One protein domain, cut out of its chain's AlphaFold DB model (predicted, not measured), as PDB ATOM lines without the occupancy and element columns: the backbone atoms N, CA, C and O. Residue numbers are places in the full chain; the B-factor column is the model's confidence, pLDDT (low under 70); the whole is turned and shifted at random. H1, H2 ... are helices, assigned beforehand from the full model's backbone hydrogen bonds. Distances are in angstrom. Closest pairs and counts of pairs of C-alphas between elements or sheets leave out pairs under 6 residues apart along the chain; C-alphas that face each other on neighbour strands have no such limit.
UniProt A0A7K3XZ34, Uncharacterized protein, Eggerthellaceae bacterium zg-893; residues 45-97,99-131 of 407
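What this domain is: This is residues 45 to 97 and 99 to 131 of the 407 residues of an uncharacterized protein of Eggerthellaceae bacterium zg-893 (UniProt A0A7K3XZ34). Five short, mostly crossed helices form a rounded cluster: H1 and the helical hairpin of H2 and H3 make one side, H4 and H5 the other. The printed part has 86 residues with five named helices, H1 to H5 in chain order, and no named strand: all helix. It is compact, with a radius of gyration of the C-alphas of 11.5 A and spans of 29 by 27 by 24 A.

Where its parts are: H1, residues 46 to 58, 18.3 A long, begins at C-alpha 46 (148.928, 116.690, 99.925). H2, residues 64 to 77, is 20.0 A long; H3, 84 to 91, 10.6 A; H4, 102 to 111, 14.1 A. H5, 116 to 126, 14.6 A, ends at C-alpha 126 (153.633, 121.617, 105.658).

How they stand to each other: H1 touches H2, H3 and H5; the closest C-alphas of H1 and H3, Asn 47 and Val 91, are 4.8 A apart. H2 and H4 only just touch, with 3 pairs of C-alphas within 8 A. In the five helices every O i to N i+4 pair is within hydrogen-bond range.

The domain as a whole: Residue 98 is cut out, leaving 6.4 A between C-alphas 97 and 99. Residues 94 to 97 have pLDDT under 70.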
ATOM      1  N   PRO A  45     146.211 120.267  98.033       82.62
ATOM      2  CA  PRO A  45     146.460 118.837  97.908       82.62
ATOM      3  C   PRO A  45     147.765 118.392  98.575       82.62
ATOM      4  O   PRO A  45     148.791 119.073  98.496       82.62
ATOM      5  N   PHE A  46     147.755 117.218  99.214       83.19
ATOM      6  CA  PHE A  46     148.928 116.690  99.925       83.19
ATOM      7  C   PHE A  46     150.177 116.631  99.030       83.19
ATOM      8  O   PHE A  46     151.279 116.983  99.452       83.19
ATOM      9  N   ASN A  47     150.004 116.210  97.776       88.38
ATOM     10  CA  ASN A  47     151.086 116.098  96.801       88.38
ATOM     11  C   ASN A  47     151.715 117.454  96.468       88.38
ATOM     12  O   ASN A  47     152.923 117.501  96.256       88.38
ATOM     13  N   GLU A  48     150.932 118.532  96.421       89.25
ATOM     14  CA  GLU A  48     151.437 119.883  96.149       89.25
ATOM     15  C   GLU A  48     152.248 120.392  97.338       89.25
ATOM     16  O   GLU A  48     153.383 120.829  97.166       89.25
ATOM     17  N   ARG A  49     151.728 120.217  98.559       90.25
ATOM     18  CA  ARG A  49     152.430 120.594  99.795       90.25
ATOM     19  C   ARG A  49     153.761 119.856  99.951       90.25
ATOM     20  O   ARG A  49     154.782 120.473 100.249       90.25
ATOM     21  N   LEU A  50     153.764 118.543  99.702       92.81
ATOM     22  CA  LEU A  50     154.981 117.732  99.731       92.81
ATOM     23  C   LEU A  50     155.965 118.140  98.624       92.81
ATOM     24  O   LEU A  50     157.154 118.284  98.901       92.81
ATOM     25  N   SER A  51     155.496 118.303  97.384       92.56
ATOM     26  CA  SER A  51     156.372 118.593  96.237       92.56
ATOM     27  C   SER A  51     157.047 119.948  96.382       92.56
ATOM     28  O   SER A  51     158.271 120.012  96.260       92.56
ATOM     29  N   LEU A  52     156.291 120.971  96.788       93.00
ATOM     30  CA  LEU A  52     156.803 122.313  97.032       93.00
ATOM     31  C   LEU A  52     157.912 122.312  98.090       93.00
ATOM     32  O   LEU A  52     158.989 122.864  97.856       93.00
ATOM     33  N   PHE A  53     157.687 121.649  99.231       94.88
ATOM     34  CA  PHE A  53     158.694 121.574 100.292       94.88
ATOM     35  C   PHE A  53     159.968 120.869  99.814       94.88
ATOM     36  O   PHE A  53     161.078 121.352 100.036       94.88
ATOM     37  N   VAL A  54     159.828 119.731  99.127       95.50
ATOM     38  CA  VAL A  54     160.978 118.969  98.621       95.50
ATOM     39  C   VAL A  54     161.740 119.762  97.559       95.50
ATOM     40  O   VAL A  54     162.972 119.764  97.570       95.50
ATOM     41  N   ALA A  55     161.029 120.449  96.665       95.50
ATOM     42  CA  ALA A  55     161.616 121.290  95.632       95.50
ATOM     43  C   ALA A  55     162.467 122.413  96.235       95.50
ATOM     44  O   ALA A  55     163.628 122.578  95.857       95.50
ATOM     45  N   GLN A  56     161.926 123.108  97.237       95.31
ATOM     46  CA  GLN A  56     162.623 124.166  97.966       95.31
ATOM     47  C   GLN A  56     163.824 123.630  98.753       95.31
ATOM     48  O   GLN A  56     164.929 124.148  98.598       95.31
ATOM     49  N   ARG A  57     163.644 122.563  99.547       95.06
ATOM     50  CA  ARG A  57     164.714 121.976 100.377       95.06
ATOM     51  C   ARG A  57     165.891 121.480  99.541       95.06
ATOM     52  O   ARG A  57     167.029 121.565  99.990       95.06
ATOM     53  N   LEU A  58     165.627 120.940  98.350       94.56
ATOM     54  CA  LEU A  58     166.656 120.340  97.497       94.56
ATOM     55  C   LEU A  58     167.131 121.254  96.358       94.56
ATOM     56  O   LEU A  58     168.020 120.850  95.611       94.56
ATOM     57  N   GLY A  59     166.561 122.454  96.205       95.00
ATOM     58  CA  GLY A  59     166.911 123.378  95.122       95.00
ATOM     59  C   GLY A  59     166.617 122.809  93.729       95.00
ATOM     60  O   GLY A  59     167.412 122.982  92.806       95.00
ATOM     61  N   ILE A  60     165.505 122.084  93.584       95.94
ATOM     62  CA  ILE A  60     165.087 121.443  92.329       95.94
ATOM     63  C   ILE A  60     163.771 122.034  91.814       95.94
ATOM     64  O   ILE A  60     163.066 122.743  92.524       95.94
ATOM     65  N   SER A  61     163.428 121.712  90.566       93.56
ATOM     66  CA  SER A  61     162.129 122.051  89.976       93.56
ATOM     67  C   SER A  61     160.977 121.383  90.739       93.56
ATOM     68  O   SER A  61     161.041 120.182  91.029       93.56
ATOM     69  N   ASP A  62     159.920 122.154  91.019       91.44
ATOM     70  CA  ASP A  62     158.660 121.670  91.596       91.44
ATOM     71  C   ASP A  62     157.811 120.970  90.527       91.44
ATOM     72  O   ASP A  62     156.776 121.451  90.069       91.44
ATOM     73  N   ASP A  63     158.311 119.824  90.064       90.56
ATOM     74  CA  ASP A  63     157.570 118.925  89.196       90.56
ATOM     75  C   ASP A  63     157.608 117.482  89.728       90.56
ATOM     76  O   ASP A  63     158.631 117.022  90.263       90.56
ATOM     77  N   PRO A  64     156.528 116.701  89.530       90.06
ATOM     78  CA  PRO A  64     156.426 115.353  90.075       90.06
ATOM     79  C   PRO A  64     157.560 114.403  89.682       90.06
ATOM     80  O   PRO A  64     157.814 113.405  90.364       90.06
ATOM     81  N   LYS A  65     158.217 114.619  88.538       91.38
ATOM     82  CA  LYS A  65     159.294 113.743  88.063       91.38
ATOM     83  C   LYS A  65     160.597 114.060  88.792       91.38
ATOM     84  O   LYS A  65     161.259 113.121  89.243       91.38
ATOM     85  N   SER A  66     160.934 115.339  88.931       93.19
ATOM     86  CA  SER A  66     162.118 115.809  89.652       93.19
ATOM     87  C   SER A  66     162.046 115.447  91.133       93.19
ATOM     88  O   SER A  66     162.959 114.791  91.640       93.19
ATOM     89  N   VAL A  67     160.918 115.733  91.790       94.19
ATOM     90  CA  VAL A  67     160.689 115.415  93.208       94.19
ATOM     91  C   VAL A  67     160.807 113.909  93.475       94.19
ATOM     92  O   VAL A  67     161.567 113.485  94.347       94.19
ATOM     93  N   ARG A  68     160.135 113.059  92.680       93.50
ATOM     94  CA  ARG A  68     160.233 111.592  92.844       93.50
ATOM     95  C   ARG A  68     161.648 111.071  92.641       93.50
ATOM     96  O   ARG A  68     162.070 110.170  93.364       93.50
ATOM     97  N   ARG A  69     162.372 111.600  91.649       93.62
ATOM     98  CA  ARG A  69     163.760 111.201  91.386       93.62
ATOM     99  C   ARG A  69     164.654 111.553  92.570       93.62
ATOM    100  O   ARG A  69     165.435 110.705  92.991       93.62
ATOM    101  N   ALA A  70     164.510 112.757  93.114       94.56
ATOM    102  CA  ALA A  70     165.303 113.220  94.243       94.56
ATOM    103  C   ALA A  70     165.037 112.389  95.510       94.56
ATOM    104  O   ALA A  70     165.979 111.884  96.122       94.56
ATOM    105  N   LEU A  71     163.765 112.137  95.842       94.44
ATOM    106  CA  LEU A  71     163.390 111.279  96.975       94.44
ATOM    107  C   LEU A  71     163.880 109.835  96.806       94.44
ATOM    108  O   LEU A  71     164.318 109.215  97.775       94.44
ATOM    109  N   ARG A  72     163.846 109.292  95.582       93.38
ATOM    110  CA  ARG A  72     164.382 107.953  95.297       93.38
ATOM    111  C   ARG A  72     165.896 107.904  95.499       93.38
ATOM    112  O   ARG A  72     166.365 107.025  96.214       93.38
ATOM    113  N   ALA A  73     166.637 108.862  94.947       92.69
ATOM    114  CA  ALA A  73     168.086 108.935  95.115       92.69
ATOM    115  C   ALA A  73     168.478 109.078  96.598       92.69
ATOM    116  O   ALA A  73     169.390 108.404  97.076       92.69
ATOM    117  N   ALA A  74     167.745 109.899  97.359       92.31
ATOM    118  CA  ALA A  74     167.933 110.018  98.802       92.31
ATOM    119  C   ALA A  74     167.640 108.698  99.536       92.31
ATOM    120  O   ALA A  74     168.417 108.293 100.403       92.31
ATOM    121  N   SER A  75     166.564 108.002  99.156       91.44
ATOM    122  CA  SER A  75     166.207 106.692  99.705       91.44
ATOM    123  C   SER A  75     167.260 105.623  99.438       91.44
ATOM    124  O   SER A  75     167.525 104.818 100.326       91.44
ATOM    125  N   GLU A  76     167.817 105.573  98.230       90.88
ATOM    126  CA  GLU A  76     168.854 104.610  97.845       90.88
ATOM    127  C   GLU A  76     170.145 104.879  98.619       90.88
ATOM    128  O   GLU A  76     170.655 103.987  99.292       90.88
ATOM    129  N   ARG A  77     170.604 106.136  98.626       89.50
ATOM    130  CA  ARG A  77     171.815 106.562  99.341       89.50
ATOM    131  C   ARG A  77     171.757 106.285 100.845       89.50
ATOM    132  O   ARG A  77     172.778 105.953 101.430       89.50
ATOM    133  N   LYS A  78     170.587 106.448 101.474       88.25
ATOM    134  CA  LYS A  78     170.396 106.261 102.924       88.25
ATOM    135  C   LYS A  78     169.766 104.904 103.292       88.25
ATOM    136  O   LYS A  78     169.362 104.709 104.434       88.25
ATOM    137  N   GLY A  79     169.617 103.973 102.342       85.75
ATOM    138  CA  GLY A  79     169.079 102.629 102.607       85.75
ATOM    139  C   GLY A  79     167.644 102.596 103.168       85.75
ATOM    140  O   GLY A  79     167.268 101.666 103.886       85.75
ATOM    141  N   LEU A  80     166.819 103.602 102.861       87.31
ATOM    142  CA  LEU A  80     165.506 103.797 103.497       87.31
ATOM    143  C   LEU A  80     164.457 102.800 103.001       87.31
ATOM    144  O   LEU A  80     163.479 102.513 103.699       87.31
ATOM    145  N   GLY A  81     164.620 102.289 101.779       85.44
ATOM    146  CA  GLY A  81     163.634 101.430 101.127       85.44
ATOM    147  C   GLY A  81     162.261 102.104 101.034       85.44
ATOM    148  O   GLY A  81     161.259 101.530 101.473       85.44
ATOM    149  N   LEU A  82     162.209 103.354 100.560       86.38
ATOM    150  CA  LEU A  82     160.953 103.989 100.166       86.38
ATOM    151  C   LEU A  82     160.434 103.304  98.899       86.38
ATOM    152  O   LEU A  82     161.129 103.211  97.887       86.38
ATOM    153  N   SER A  83     159.202 102.797  98.962       85.00
ATOM    154  CA  SER A  83     158.576 102.114  97.830       85.00
ATOM    155  C   SER A  83     158.351 103.087  96.675       85.00
ATOM    156  O   SER A  83     157.778 104.163  96.858       85.00
ATOM    157  N   SER A  84     158.722 102.677  95.459       82.56
ATOM    158  CA  SER A  84     158.396 103.430  94.242       82.56
ATOM    159  C   SER A  84     156.890 103.621  94.053       82.56
ATOM    160  O   SER A  84     156.474 104.646  93.511       82.56
ATOM    161  N   ALA A  85     156.075 102.666  94.517       83.50
ATOM    162  CA  ALA A  85     154.623 102.795  94.503       83.50
ATOM    163  C   ALA A  85     154.162 103.907  95.456       83.50
ATOM    164  O   ALA A  85     153.402 104.770  95.030       83.50
ATOM    165  N   ASN A  86     154.700 103.965  96.682       85.06
ATOM    166  CA  ASN A  86     154.366 105.016  97.652       85.06
ATOM    167  C   ASN A  86     154.782 106.398  97.139       85.06
ATOM    168  O   ASN A  86     153.970 107.312  97.120       85.06
ATOM    169  N   LEU A  87     156.012 106.546  96.634       86.38
ATOM    170  CA  LEU A  87     156.475 107.815  96.058       86.38
ATOM    171  C   LEU A  87     155.607 108.256  94.872       86.38
ATOM    172  O   LEU A  87     155.305 109.436  94.715       86.38
ATOM    173  N   SER A  88     155.172 107.307  94.042       84.75
ATOM    174  CA  SER A  88     154.249 107.612  92.948       84.75
ATOM    175  C   SER A  88     152.875 108.007  93.484       84.75
ATOM    176  O   SER A  88     152.288 108.971  93.001       84.75
ATOM    177  N   GLN A  89     152.388 107.320  94.515       83.50
ATOM    178  CA  GLN A  89     151.125 107.620  95.174       83.50
ATOM    179  C   GLN A  89     151.120 109.014  95.814       83.50
ATOM    180  O   GLN A  89     150.078 109.661  95.762       83.50
ATOM    181  N   TRP A  90     152.241 109.447  96.394       87.88
ATOM    182  CA  TRP A  90     152.381 110.706  97.129       87.88
ATOM    183  C   TRP A  90     152.569 111.931  96.234       87.88
ATOM    184  O   TRP A  90     152.187 113.016  96.642       87.88
ATOM    185  N   VAL A  91     153.142 111.769  95.035       86.44
ATOM    186  CA  VAL A  91     153.623 112.906  94.223       86.44
ATOM    187  C   VAL A  91     152.915 113.039  92.861       86.44
ATOM    188  O   VAL A  91     152.964 114.096  92.245       86.44
ATOM    189  N   SER A  92     152.259 111.993  92.339       78.06
ATOM    190  CA  SER A  92     151.883 111.967  90.905       78.06
ATOM    191  C   SER A  92     150.532 112.589  90.536       78.06
ATOM    192  O   SER A  92     150.328 112.867  89.359       78.06
ATOM    193  N   SER A  93     149.594 112.758  91.466       71.12
ATOM    194  CA  SER A  93     148.274 113.327  91.158       71.12
ATOM    195  C   SER A  93     147.741 114.130  92.339       71.12
ATOM    196  O   SER A  93     148.042 113.736  93.470       71.12
ATOM    197  N   PRO A  94     146.907 115.165  92.093       64.81
ATOM    198  CA  PRO A  94     146.157 115.846  93.135       64.81
ATOM    199  C   PRO A  94     145.419 114.803  93.956       64.81
ATOM    200  O   PRO A  94     144.590 114.047  93.442       64.81
ATOM    201  N   LYS A  95     145.790 114.698  95.221       65.31
ATOM    202  CA  LYS A  95     145.047 113.927  96.205       65.31
ATOM    203  C   LYS A  95     144.656 114.888  97.296       65.31
ATOM    204  O   LYS A  95     145.426 115.789  97.618       65.31
ATOM    205  N   GLY A  96     143.469 114.675  97.854       66.25
ATOM    206  CA  GLY A  96     143.097 115.314  99.110       66.25
ATOM    207  C   GLY A  96     144.053 114.887 100.229       66.25
ATOM    208  O   GLY A  96     145.258 114.718 100.037       66.25
ATOM    209  N   GLU A  97     143.532 114.654 101.422       66.75
ATOM    210  CA  GLU A  97     144.401 114.239 102.520       66.75
ATOM    211  C   GLU A  97     144.962 112.823 102.318       66.75
ATOM    212  O   GLU A  97     144.244 111.877 101.980       66.75
ATOM    213  N   THR A  99     147.122 110.357 104.777       73.88
ATOM    214  CA  THR A  99     147.739 110.122 106.085       73.88
ATOM    215  C   THR A  99     148.965 109.234 105.941       73.88
ATOM    216  O   THR A  99     148.882 108.105 105.451       73.88
ATOM    217  N   LEU A 100     150.122 109.745 106.348       81.38
ATOM    218  CA  LEU A 100     151.366 108.989 106.327       81.38
ATOM    219  C   LEU A 100     151.517 108.192 107.622       81.38
ATOM    220  O   LEU A 100     151.281 108.703 108.710       81.38
ATOM    221  N   SER A 101     151.977 106.944 107.520       84.50
ATOM    222  CA  SER A 101     152.344 106.182 108.717       84.50
ATOM    223  C   SER A 101     153.567 106.799 109.414       84.50
ATOM    224  O   SER A 101     154.423 107.359 108.716       84.50
ATOM    225  N   PRO A 102     153.738 106.622 110.741       86.31
ATOM    226  CA  PRO A 102     154.909 107.129 111.463       86.31
ATOM    227  C   PRO A 102     156.236 106.711 110.821       86.31
ATOM    228  O   PRO A 102     157.134 107.523 110.613       86.31
ATOM    229  N   LYS A 103     156.316 105.457 110.365       91.00
ATOM    230  CA  LYS A 103     157.451 104.927 109.602       91.00
ATOM    231  C   LYS A 103     157.717 105.673 108.293       91.00
ATOM    232  O   LYS A 103     158.870 105.826 107.893       91.00
ATOM    233  N   SER A 104     156.667 106.076 107.577       91.38
ATOM    234  CA  SER A 104     156.797 106.823 106.320       91.38
ATOM    235  C   SER A 104     157.269 108.249 106.581       91.38
ATOM    236  O   SER A 104     158.181 108.707 105.896       91.38
ATOM    237  N   VAL A 105     156.707 108.899 107.603       92.44
ATOM    238  CA  VAL A 105     157.135 110.219 108.086       92.44
ATOM    239  C   VAL A 105     158.611 110.197 108.473       92.44
ATOM    240  O   VAL A 105     159.393 110.973 107.928       92.44
ATOM    241  N   PHE A 106     159.018 109.248 109.321       94.94
ATOM    242  CA  PHE A 106     160.409 109.064 109.731       94.94
ATOM    243  C   PHE A 106     161.350 108.948 108.527       94.94
ATOM    244  O   PHE A 106     162.326 109.687 108.414       94.94
ATOM    245  N   LYS A 107     161.029 108.067 107.570       94.75
ATOM    246  CA  LYS A 107     161.847 107.896 106.363       94.75
ATOM    247  C   LYS A 107     161.911 109.160 105.511       94.75
ATOM    248  O   LYS A 107     162.967 109.431 104.953       94.75
ATOM    249  N   LEU A 108     160.821 109.914 105.376       95.00
ATOM    250  CA  LEU A 108     160.839 111.180 104.637       95.00
ATOM    251  C   LEU A 108     161.743 112.209 105.317       95.00
ATOM    252  O   LEU A 108     162.570 112.811 104.637       95.00
ATOM    253  N   CYS A 109     161.656 112.346 106.641       95.94
ATOM    254  CA  CYS A 109     162.504 113.267 107.401       95.94
ATOM    255  C   CYS A 109     163.987 112.901 107.251       95.94
ATOM    256  O   CYS A 109     164.809 113.752 106.918       95.94
ATOM    257  N   VAL A 110     164.321 111.610 107.359       95.50
ATOM    258  CA  VAL A 110     165.688 111.124 107.116       95.50
ATOM    259  C   VAL A 110     166.116 111.359 105.661       95.50
ATOM    260  O   VAL A 110     167.252 111.767 105.420       95.50
ATOM    261  N   ALA A 111     165.245 111.136 104.670       94.62
ATOM    262  CA  ALA A 111     165.561 111.366 103.256       94.62
ATOM    263  C   ALA A 111     165.912 112.834 102.966       94.62
ATOM    264  O   ALA A 111     166.843 113.097 102.204       94.62
ATOM    265  N   LEU A 112     165.179 113.756 103.591       95.38
ATOM    266  CA  LEU A 112     165.309 115.207 103.436       95.38
ATOM    267  C   LEU A 112     166.343 115.837 104.374       95.38
ATOM    268  O   LEU A 112     166.581 117.042 104.304       95.38
ATOM    269  N   ASP A 113     166.979 115.000 105.193       94.25
ATOM    270  CA  ASP A 113     168.005 115.396 106.148       94.25
ATOM    271  C   ASP A 113     167.516 116.470 107.121       94.25
ATOM    272  O   ASP A 113     168.207 117.453 107.367       94.25
ATOM    273  N   LEU A 114     166.292 116.291 107.617       94.00
ATOM    274  CA  LEU A 114     165.675 117.193 108.584       94.00
ATOM    275  C   LEU A 114     166.137 116.830 109.991       94.00
ATOM    276  O   LEU A 114     166.176 115.642 110.334       94.00
ATOM    277  N   ASP A 115     166.476 117.830 110.796       89.19
ATOM    278  CA  ASP A 115     166.592 117.645 112.244       89.19
ATOM    279  C   ASP A 115     165.209 117.463 112.905       89.19
ATOM    280  O   ASP A 115     164.171 117.464 112.238       89.19
ATOM    281  N   LEU A 116     165.182 117.246 114.223       86.94
ATOM    282  CA  LEU A 116     163.939 116.984 114.953       86.94
ATOM    283  C   LEU A 116     162.945 118.158 114.881       86.94
ATOM    284  O   LEU A 116     161.743 117.921 114.780       86.94
ATOM    285  N   VAL A 117     163.435 119.400 114.913       86.56
ATOM    286  CA  VAL A 117     162.615 120.622 114.887       86.56
ATOM    287  C   VAL A 117     162.129 120.896 113.465       86.56
ATOM    288  O   VAL A 117     160.936 121.104 113.245       86.56
ATOM    289  N   GLU A 118     163.020 120.814 112.476       91.38
ATOM    290  CA  GLU A 118     162.681 120.921 111.054       91.38
ATOM    291  C   GLU A 118     161.647 119.865 110.646       91.38
ATOM    292  O   GLU A 118     160.720 120.155 109.889       91.38
ATOM    293  N   ALA A 119     161.785 118.634 111.143       92.31
ATOM    294  CA  ALA A 119     160.858 117.549 110.860       92.31
ATOM    295  C   ALA A 119     159.479 117.773 111.484       92.31
ATOM    296  O   ALA A 119     158.471 117.519 110.825       92.31
ATOM    297  N   GLU A 120     159.426 118.269 112.720       88.44
ATOM    298  CA  GLU A 120     158.178 118.626 113.392       88.44
ATOM    299  C   GLU A 120     157.418 119.695 112.592       88.44
ATOM    300  O   GLU A 120     156.254 119.485 112.242       88.44
ATOM    301  N   HIS A 121     158.102 120.767 112.176       88.25
ATOM    302  CA  HIS A 121     157.529 121.799 111.307       88.25
ATOM    303  C   HIS A 121     157.116 121.262 109.935       88.25
ATOM    304  O   HIS A 121     156.026 121.558 109.449       88.25
ATOM    305  N   PHE A 122     157.950 120.443 109.297       91.88
ATOM    306  CA  PHE A 122     157.625 119.843 108.006       91.88
ATOM    307  C   PHE A 122     156.342 119.003 108.078       91.88
ATOM    308  O   PHE A 122     155.455 119.121 107.232       91.88
ATOM    309  N   VAL A 123     156.215 118.155 109.093       89.44
ATOM    310  CA  VAL A 123     155.078 117.238 109.225       89.44
ATOM    311  C   VAL A 123     153.810 117.982 109.618       89.44
ATOM    312  O   VAL A 123     152.763 117.765 109.003       89.44
ATOM    313  N   PHE A 124     153.909 118.871 110.603       84.88
ATOM    314  CA  PHE A 124     152.768 119.620 111.101       84.88
ATOM    315  C   PHE A 124     152.399 120.743 110.122       84.88
ATOM    316  O   PHE A 124     151.393 120.659 109.424       84.88
ATOM    317  N   ASP A 125     153.258 121.745 109.943       84.38
ATOM    318  CA  ASP A 125     152.919 122.961 109.198       84.38
ATOM    319  C   ASP A 125     152.878 122.795 107.675       84.38
ATOM    320  O   ASP A 125     152.156 123.543 107.004       84.38
ATOM    321  N   CYS A 126     153.645 121.857 107.106       87.50
ATOM    322  CA  CYS A 126     153.633 121.617 105.658       87.50
ATOM    323  C   CYS A 126     152.695 120.465 105.286       87.50
ATOM    324  O   CYS A 126     151.825 120.630 104.430       87.50
ATOM    325  N   LEU A 127     152.831 119.300 105.927       86.44
ATOM    326  CA  LEU A 127     152.031 118.119 105.588       86.44
ATOM    327  C   LEU A 127     150.678 118.036 106.311       86.44
ATOM    328  O   LEU A 127     149.863 117.189 105.929       86.44
ATOM    329  N   TYR A 128     150.354 118.953 107.230       82.06
ATOM    330  CA  TYR A 128     149.104 118.956 108.020       82.06
ATOM    331  C   TYR A 128     148.827 117.594 108.676       82.06
ATOM    332  O   TYR A 128     147.680 117.162 108.812       82.06
ATOM    333  N   GLN A 129     149.898 116.880 109.020       79.19
ATOM    334  CA  GLN A 129     149.845 115.583 109.674       79.19
ATOM    335  C   GLN A 129     150.073 115.764 111.168       79.19
ATOM    336  O   GLN A 129     150.731 116.700 111.618       79.19
ATOM    337  N   ASP A 130     149.580 114.802 111.933       78.00
ATOM    338  CA  ASP A 130     149.898 114.722 113.348       78.00
ATOM    339  C   ASP A 130     151.389 114.358 113.500       78.00
ATOM    340  O   ASP A 130     151.871 113.402 112.881       78.00
ATOM    341  N   TRP A 131     152.129 115.129 114.305       84.50
ATOM    342  CA  TRP A 131     153.505 114.789 114.683       84.50
ATOM    343  C   TRP A 131     153.536 113.546 115.587       84.50
ATOM    344  O   TRP A 131     152.501 113.095 116.087       84.50
TER     345      TRP A 131